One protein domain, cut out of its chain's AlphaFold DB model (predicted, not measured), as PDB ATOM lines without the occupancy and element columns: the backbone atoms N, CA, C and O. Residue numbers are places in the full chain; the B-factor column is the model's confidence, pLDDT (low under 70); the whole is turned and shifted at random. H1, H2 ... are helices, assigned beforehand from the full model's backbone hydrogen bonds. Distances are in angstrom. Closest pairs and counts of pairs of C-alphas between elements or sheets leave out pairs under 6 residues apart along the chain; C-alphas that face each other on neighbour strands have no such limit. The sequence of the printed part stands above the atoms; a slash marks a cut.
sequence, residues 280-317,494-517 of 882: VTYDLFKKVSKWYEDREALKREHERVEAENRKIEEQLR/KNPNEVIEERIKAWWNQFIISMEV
ATOM      1  N   VAL A 280     290.464 274.103 200.835       57.88
ATOM      2  CA  VAL A 280     290.959 274.784 199.626       57.88
ATOM      3  C   VAL A 280     291.455 273.762 198.599       57.88
ATOM      4  O   VAL A 280     292.515 273.173 198.766       57.88
ATOM      5  N   THR A 281     290.693 273.566 197.519       58.72
ATOM      6  CA  THR A 281     290.953 272.538 196.487       58.72
ATOM      7  C   THR A 281     290.965 273.093 195.056       58.72
ATOM      8  O   THR A 281     290.652 272.384 194.099       58.72
ATOM      9  N   TYR A 282     291.310 274.368 194.873       64.38
ATOM     10  CA  TYR A 282     291.369 274.969 193.538       64.38
ATOM     11  C   TYR A 282     292.777 274.882 192.941       64.38
ATOM     12  O   TYR A 282     293.755 275.210 193.609       64.38
ATOM     13  N   ASP A 283     292.868 274.489 191.668       82.06
ATOM     14  CA  ASP A 283     294.057 274.751 190.851       82.06
ATOM     15  C   ASP A 283     294.060 276.210 190.349       82.06
ATOM     16  O   ASP A 283     293.069 276.938 190.496       82.06
ATOM     17  N   LEU A 284     295.199 276.660 189.807       85.38
ATOM     18  CA  LEU A 284     295.374 278.049 189.375       85.38
ATOM     19  C   LEU A 284     294.348 278.439 188.309       85.38
ATOM     20  O   LEU A 284     293.701 279.473 188.456       85.38
ATOM     21  N   PHE A 285     294.144 277.589 187.300       86.50
ATOM     22  CA  PHE A 285     293.165 277.824 186.242       86.50
ATOM     23  C   PHE A 285     291.751 278.016 186.806       86.50
ATOM     24  O   PHE A 285     291.167 279.079 186.618       86.50
ATOM     25  N   LYS A 286     291.230 277.061 187.587       88.00
ATOM     26  CA  LYS A 286     289.876 277.137 188.164       88.00
ATOM     27  C   LYS A 286     289.686 278.365 189.048       88.00
ATOM     28  O   LYS A 286     288.627 278.988 189.013       88.00
ATOM     29  N   LYS A 287     290.697 278.721 189.853       87.69
ATOM     30  CA  LYS A 287     290.630 279.914 190.711       87.69
ATOM     31  C   LYS A 287     290.566 281.195 189.878       87.69
ATOM     32  O   LYS A 287     289.808 282.100 190.220       87.69
ATOM     33  N   VAL A 288     291.343 281.264 188.800       87.44
ATOM     34  CA  VAL A 288     291.356 282.404 187.881       87.44
ATOM     35  C   VAL A 288     290.042 282.505 187.110       87.44
ATOM     36  O   VAL A 288     289.452 283.581 187.108       87.44
ATOM     37  N   SER A 289     289.546 281.412 186.524       87.19
ATOM     38  CA  SER A 289     288.269 281.390 185.799       87.19
ATOM     39  C   SER A 289     287.122 281.872 186.683       87.19
ATOM     40  O   SER A 289     286.426 282.817 186.320       87.19
ATOM     41  N   LYS A 290     287.019 281.338 187.907       87.50
ATOM     42  CA  LYS A 290     286.017 281.779 188.886       87.50
ATOM     43  C   LYS A 290     286.127 283.272 189.209       87.50
ATOM     44  O   LYS A 290     285.119 283.961 189.318       87.50
ATOM     45  N   TRP A 291     287.347 283.790 189.353       87.25
ATOM     46  CA  TRP A 291     287.552 285.216 189.605       87.25
ATOM     47  C   TRP A 291     287.041 286.087 188.447       87.25
ATOM     48  O   TRP A 291     286.419 287.121 188.688       87.25
ATOM     49  N   TYR A 292     287.279 285.674 187.198       85.25
ATOM     50  CA  TYR A 292     286.779 286.381 186.017       85.25
ATOM     51  C   TYR A 292     285.252 286.307 185.909       85.25
ATOM     52  O   TYR A 292     284.624 287.343 185.688       85.25
ATOM     53  N   GLU A 293     284.654 285.139 186.158       87.31
ATOM     54  CA  GLU A 293     283.197 284.953 186.215       87.31
ATOM     55  C   GLU A 293     282.547 285.876 187.259       87.31
ATOM     56  O   GLU A 293     281.595 286.600 186.950       87.31
ATOM     57  N   ASP A 294     283.098 285.916 188.478       86.62
ATOM     58  CA  ASP A 294     282.631 286.787 189.562       86.62
ATOM     59  C   ASP A 294     282.747 288.268 189.173       86.62
ATOM     60  O   ASP A 294     281.842 289.072 189.425       86.62
ATOM     61  N   ARG A 295     283.852 288.645 188.523       86.88
ATOM     62  CA  ARG A 295     284.087 290.015 188.063       86.88
ATOM     63  C   ARG A 295     283.111 290.434 186.969       86.88
ATOM     64  O   ARG A 295     282.615 291.559 186.999       86.88
ATOM     65  N   GLU A 296     282.830 289.563 186.008       85.94
ATOM     66  CA  GLU A 296     281.845 289.821 184.955       85.94
ATOM     67  C   GLU A 296     280.422 289.895 185.508       85.94
ATOM     68  O   GLU A 296     279.646 290.754 185.087       85.94
ATOM     69  N   ALA A 297     280.077 289.050 186.481       88.00
ATOM     70  CA  ALA A 297     278.796 289.123 187.174       88.00
ATOM     71  C   ALA A 297     278.617 290.465 187.900       88.00
ATOM     72  O   ALA A 297     277.566 291.094 187.769       88.00
ATOM     73  N   LEU A 298     279.655 290.946 188.593       87.31
ATOM     74  CA  LEU A 298     279.644 292.255 189.250       87.31
ATOM     75  C   LEU A 298     279.560 293.415 188.254       87.31
ATOM     76  O   LEU A 298     278.843 294.376 188.514       87.31
ATOM     77  N   LYS A 299     280.248 293.334 187.106       86.44
ATOM     78  CA  LYS A 299     280.121 294.334 186.030       86.44
ATOM     79  C   LYS A 299     278.694 294.398 185.485       86.44
ATOM     80  O   LYS A 299     278.135 295.485 185.396       86.44
ATOM     81  N   ARG A 300     278.082 293.241 185.198       86.06
ATOM     82  CA  ARG A 300     276.681 293.162 184.746       86.06
ATOM     83  C   ARG A 300     275.718 293.762 185.766       86.06
ATOM     84  O   ARG A 300     274.751 294.407 185.381       86.06
ATOM     85  N   GLU A 301     275.976 293.565 187.055       84.25
ATOM     86  CA  GLU A 301     275.159 294.153 188.117       84.25
ATOM     87  C   GLU A 301     275.349 295.672 188.228       84.25
ATOM     88  O   GLU A 301     274.374 296.411 188.328       84.25
ATOM     89  N   HIS A 302     276.588 296.153 188.114       85.44
ATOM     90  CA  HIS A 302     276.905 297.582 188.073       85.44
ATOM     91  C   HIS A 302     276.164 298.282 186.922       85.44
ATOM     92  O   HIS A 302     275.494 299.290 187.134       85.44
ATOM     93  N   GLU A 303     276.201 297.700 185.719       84.56
ATOM     94  CA  GLU A 303     275.493 298.213 184.539       84.56
ATOM     95  C   GLU A 303     273.967 298.235 184.718       84.56
ATOM     96  O   GLU A 303     273.307 299.159 184.234       84.56
ATOM     97  N   ARG A 304     273.394 297.247 185.422       85.38
ATOM     98  CA  ARG A 304     271.956 297.208 185.745       85.38
ATOM     99  C   ARG A 304     271.559 298.339 186.684       85.38
ATOM    100  O   ARG A 304     270.615 299.058 186.366       85.38
ATOM    101  N   VAL A 305     272.297 298.523 187.780       84.25
ATOM    102  CA  VAL A 305     272.048 299.595 188.758       84.25
ATOM    103  C   VAL A 305     272.207 300.967 188.104       84.25
ATOM    104  O   VAL A 305     271.368 301.844 188.292       84.25
ATOM    105  N   GLU A 306     273.228 301.158 187.265       84.50
ATOM    106  CA  GLU A 306     273.372 302.398 186.501       84.50
ATOM    107  C   GLU A 306     272.226 302.624 185.508       84.50
ATOM    108  O   GLU A 306     271.762 303.750 185.344       84.50
ATOM    109  N   ALA A 307     271.769 301.580 184.809       85.06
ATOM    110  CA  ALA A 307     270.648 301.693 183.882       85.06
ATOM    111  C   ALA A 307     269.337 302.021 184.608       85.06
ATOM    112  O   ALA A 307     268.517 302.765 184.073       85.06
ATOM    113  N   GLU A 308     269.142 301.489 185.812       85.06
ATOM    114  CA  GLU A 308     268.011 301.815 186.676       85.06
ATOM    115  C   GLU A 308     268.087 303.261 187.178       85.06
ATOM    116  O   GLU A 308     267.116 303.999 187.028       85.06
ATOM    117  N   ASN A 309     269.259 303.717 187.629       83.62
ATOM    118  CA  ASN A 309     269.484 305.118 187.991       83.62
ATOM    119  C   ASN A 309     269.229 306.069 186.815       83.62
ATOM    120  O   ASN A 309     268.524 307.056 186.989       83.62
ATOM    121  N   ARG A 310     269.695 305.745 185.599       83.81
ATOM    122  CA  ARG A 310     269.394 306.539 184.391       83.81
ATOM    123  C   ARG A 310     267.892 306.625 184.111       83.81
ATOM    124  O   ARG A 310     267.407 307.689 183.747       83.81
ATOM    125  N   LYS A 311     267.146 305.530 184.305       85.88
ATOM    126  CA  LYS A 311     265.680 305.531 184.164       85.88
ATOM    127  C   LYS A 311     265.008 306.397 185.227       85.88
ATOM    128  O   LYS A 311     264.061 307.102 184.899       85.88
ATOM    129  N   ILE A 312     265.488 306.357 186.470       83.81
ATOM    130  CA  ILE A 312     264.988 307.205 187.562       83.81
ATOM    131  C   ILE A 312     265.267 308.683 187.254       83.81
ATOM    132  O   ILE A 312     264.372 309.509 187.396       83.81
ATOM    133  N   GLU A 313     266.467 309.024 186.775       82.25
ATOM    134  CA  GLU A 313     266.820 310.392 186.361       82.25
ATOM    135  C   GLU A 313     265.966 310.884 185.189       82.25
ATOM    136  O   GLU A 313     265.494 312.019 185.201       82.25
ATOM    137  N   GLU A 314     265.735 310.037 184.185       83.31
ATOM    138  CA  GLU A 314     264.879 310.365 183.044       83.31
ATOM    139  C   GLU A 314     263.419 310.554 183.475       83.31
ATOM    140  O   GLU A 314     262.779 311.515 183.052       83.31
ATOM    141  N   GLN A 315     262.909 309.706 184.376       80.75
ATOM    142  CA  GLN A 315     261.580 309.870 184.972       80.75
ATOM    143  C   GLN A 315     261.468 311.176 185.764       80.75
ATOM    144  O   GLN A 315     260.538 311.940 185.525       80.75
ATOM    145  N   LEU A 316     262.437 311.482 186.629       78.62
ATOM    146  CA  LEU A 316     262.491 312.743 187.376       78.62
ATOM    147  C   LEU A 316     262.545 313.961 186.449       78.62
ATOM    148  O   LEU A 316     261.906 314.982 186.708       78.62
ATOM    149  N   ARG A 317     263.309 313.870 185.357       79.81
ATOM    150  CA  ARG A 317     263.415 314.935 184.360       79.81
ATOM    151  C   ARG A 317     262.087 315.151 183.639       79.81
ATOM    152  O   ARG A 317     261.653 316.293 183.532       79.81
ATOM    153  N   LYS A 494     279.972 300.012 194.068       79.62
ATOM    154  CA  LYS A 494     281.436 300.000 194.220       79.62
ATOM    155  C   LYS A 494     282.106 299.400 192.976       79.62
ATOM    156  O   LYS A 494     281.492 298.626 192.235       79.62
ATOM    157  N   ASN A 495     283.384 299.717 192.768       82.31
ATOM    158  CA  ASN A 495     284.169 299.126 191.686       82.31
ATOM    159  C   ASN A 495     284.224 297.588 191.854       82.31
ATOM    160  O   ASN A 495     284.545 297.121 192.950       82.31
ATOM    161  N   PRO A 496     283.963 296.782 190.803       82.75
ATOM    162  CA  PRO A 496     284.008 295.321 190.888       82.75
ATOM    163  C   PRO A 496     285.283 294.755 191.530       82.75
ATOM    164  O   PRO A 496     285.203 293.809 192.310       82.75
ATOM    165  N   ASN A 497     286.450 295.345 191.252       82.88
ATOM    166  CA  ASN A 497     287.714 294.882 191.829       82.88
ATOM    167  C   ASN A 497     287.782 295.140 193.343       82.88
ATOM    168  O   ASN A 497     288.207 294.263 194.089       82.88
ATOM    169  N   GLU A 498     287.303 296.300 193.804       84.94
ATOM    170  CA  GLU A 498     287.251 296.642 195.233       84.94
ATOM    171  C   GLU A 498     286.315 295.697 195.992       84.94
ATOM    172  O   GLU A 498     286.654 295.217 197.072       84.94
ATOM    173  N   VAL A 499     285.162 295.359 195.403       85.56
ATOM    174  CA  VAL A 499     284.216 294.395 195.989       85.56
ATOM    175  C   VAL A 499     284.858 293.015 196.137       85.56
ATOM    176  O   VAL A 499     284.682 292.357 197.162       85.56
ATOM    177  N   ILE A 500     285.612 292.560 195.134       84.38
ATOM    178  CA  ILE A 500     286.310 291.273 195.210       84.38
ATOM    179  C   ILE A 500     287.409 291.312 196.278       84.38
ATOM    180  O   ILE A 500     287.529 290.366 197.054       84.38
ATOM    181  N   GLU A 501     288.175 292.400 196.381       84.25
ATOM    182  CA  GLU A 501     289.176 292.560 197.442       84.25
ATOM    183  C   GLU A 501     288.553 292.557 198.844       84.25
ATOM    184  O   GLU A 501     289.082 291.910 199.749       84.25
ATOM    185  N   GLU A 502     287.415 293.232 199.036       87.00
ATOM    186  CA  GLU A 502     286.652 293.192 200.290       87.00
ATOM    187  C   GLU A 502     286.196 291.763 200.619       87.00
ATOM    188  O   GLU A 502     286.350 291.316 201.757       87.00
ATOM    189  N   ARG A 503     285.713 291.006 199.622       87.44
ATOM    190  CA  ARG A 503     285.340 289.589 199.788       87.44
ATOM    191  C   ARG A 503     286.536 288.712 200.157       87.44
ATOM    192  O   ARG A 503     286.406 287.873 201.043       87.44
ATOM    193  N   ILE A 504     287.695 288.914 199.526       84.50
ATOM    194  CA  ILE A 504     288.930 288.175 199.841       84.50
ATOM    195  C   ILE A 504     289.373 288.467 201.279       84.50
ATOM    196  O   ILE A 504     289.709 287.536 202.012       84.50
ATOM    197  N   LYS A 505     289.330 289.734 201.709       86.75
ATOM    198  CA  LYS A 505     289.644 290.132 203.091       86.75
ATOM    199  C   LYS A 505     288.671 289.509 204.094       86.75
ATOM    200  O   LYS A 505     289.109 288.949 205.093       86.75
ATOM    201  N   ALA A 506     287.367 289.555 203.817       88.31
ATOM    202  CA  ALA A 506     286.350 288.953 204.677       88.31
ATOM    203  C   ALA A 506     286.519 287.429 204.785       88.31
ATOM    204  O   ALA A 506     286.509 286.887 205.891       88.31
ATOM    205  N   TRP A 507     286.745 286.751 203.656       87.44
ATOM    206  CA  TRP A 507     287.040 285.319 203.626       87.44
ATOM    207  C   TRP A 507     288.308 284.986 204.413       87.44
ATOM    208  O   TRP A 507     288.324 284.018 205.165       87.44
ATOM    209  N   TRP A 508     289.361 285.796 204.286       86.31
ATOM    210  CA  TRP A 508     290.593 285.588 205.040       86.31
ATOM    211  C   TRP A 508     290.385 285.731 206.546       86.31
ATOM    212  O   TRP A 508     290.857 284.883 207.294       86.31
ATOM    213  N   ASN A 509     289.624 286.729 206.994       87.81
ATOM    214  CA  ASN A 509     289.296 286.877 208.412       87.81
ATOM    215  C   ASN A 509     288.510 285.665 208.938       87.81
ATOM    216  O   ASN A 509     288.811 285.156 210.012       87.81
ATOM    217  N   GLN A 510     287.545 285.158 208.164       87.38
ATOM    218  CA  GLN A 510     286.830 283.924 208.512       87.38
ATOM    219  C   GLN A 510     287.762 282.707 208.537       87.38
ATOM    220  O   GLN A 510     287.647 281.863 209.422       87.38
ATOM    221  N   PHE A 511     288.702 282.628 207.594       86.12
ATOM    222  CA  PHE A 511     289.697 281.565 207.545       86.12
ATOM    223  C   PHE A 511     290.615 281.593 208.774       86.12
ATOM    224  O   PHE A 511     290.843 280.542 209.362       86.12
ATOM    225  N   ILE A 512     291.084 282.770 209.206       86.94
ATOM    226  CA  ILE A 512     291.867 282.936 210.444       86.94
ATOM    227  C   ILE A 512     291.090 282.371 211.633       86.94
ATOM    228  O   ILE A 512     291.587 281.478 212.309       86.94
ATOM    229  N   ILE A 513     289.842 282.815 211.818       87.19
ATOM    230  CA  ILE A 513     288.982 282.351 212.918       87.19
ATOM    231  C   ILE A 513     288.787 280.828 212.859       87.19
ATOM    232  O   ILE A 513     288.785 280.166 213.890       87.19
ATOM    233  N   SER A 514     288.656 280.247 211.660       86.12
ATOM    234  CA  SER A 514     288.512 278.792 211.500       86.12
ATOM    235  C   SER A 514     289.783 277.991 211.811       86.12
ATOM    236  O   SER A 514     289.694 276.787 212.044       86.12
ATOM    237  N   MET A 515     290.950 278.642 211.794       86.69
ATOM    238  CA  MET A 515     292.255 278.030 212.063       86.69
ATOM    239  C   MET A 515     292.712 278.220 213.517       86.69
ATOM    240  O   MET A 515     293.617 277.521 213.969       86.69
ATOM    241  N   GLU A 516     292.103 279.150 214.256       86.75
ATOM    242  CA  GLU A 516     292.401 279.375 215.669       86.75
ATOM    243  C   GLU A 516     291.906 278.218 216.545       86.75
ATOM    244  O   GLU A 516     290.795 277.705 216.400       86.75
ATOM    245  N   VAL A 517     292.748 277.811 217.497       87.94
ATOM    246  CA  VAL A 517     292.447 276.731 218.440       87.94
ATOM    247  C   VAL A 517     292.225 277.314 219.830       87.94
ATOM    248  O   VAL A 517     293.126 277.912 220.417       87.94
TER     249      VAL A 517
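What this domain is: This is residues 280 to 317 and 494 to 517 of the 882 residues of an uncharacterized protein of Nesidiocoris tenuis (UniProt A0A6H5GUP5). Two helices make a slanting branch: the first end of H2 packs on the middle part of the long, straight H1, and from there H2 slants away, folding back toward the side where H1 begins. The far part of H1, residues 303 to 317, sticks out beyond this junction, and residues 501 to 517 stick out as the other arm. The printed part has 62 residues with two named helices, H1 then H2, and no named strand; the class is all helix. It is extended, with a radius of gyration of the C-alphas of 17.0 A, and its outline is a rod that spans 58 by 28 by 12 A.

How they stand to each other: H1, residues 284 to 317, and H2, residues 496 to 515, touch, with 6 pairs of C-alphas within 8 A. Their closest C-alphas are those of Leu 298 and Pro 496, 5.6 A apart. H1 touches H2 with residues 295 to 302 alone, and H2 touches H1 with residues 496 to 500 alone. Their lines stand at a steep tilt of 51 degrees, and they run opposite ways. In both H1 and H2 every O i to N i+4 pair is within hydrogen-bond range.

Where its parts are: H1 begins at C-alpha 284, (295.374, 278.049, 189.375), and ends at C-alpha 317, (263.415, 314.935, 184.360), a length of 49.1 A. H2 runs 28.6 A from C-alpha 496 to C-alpha 515, which is at (292.255, 278.030, 212.063).

The domain as a whole: The two C-alphas farthest apart, those of Arg 317 and Val 517, are 58.9 A apart. Residues 318 to 493 are not printed, and C-alphas 317 and 494 are 25.4 A apart across this cut. The mean pLDDT of the printed part is 84.2, and residues 280 to 282 are under 70.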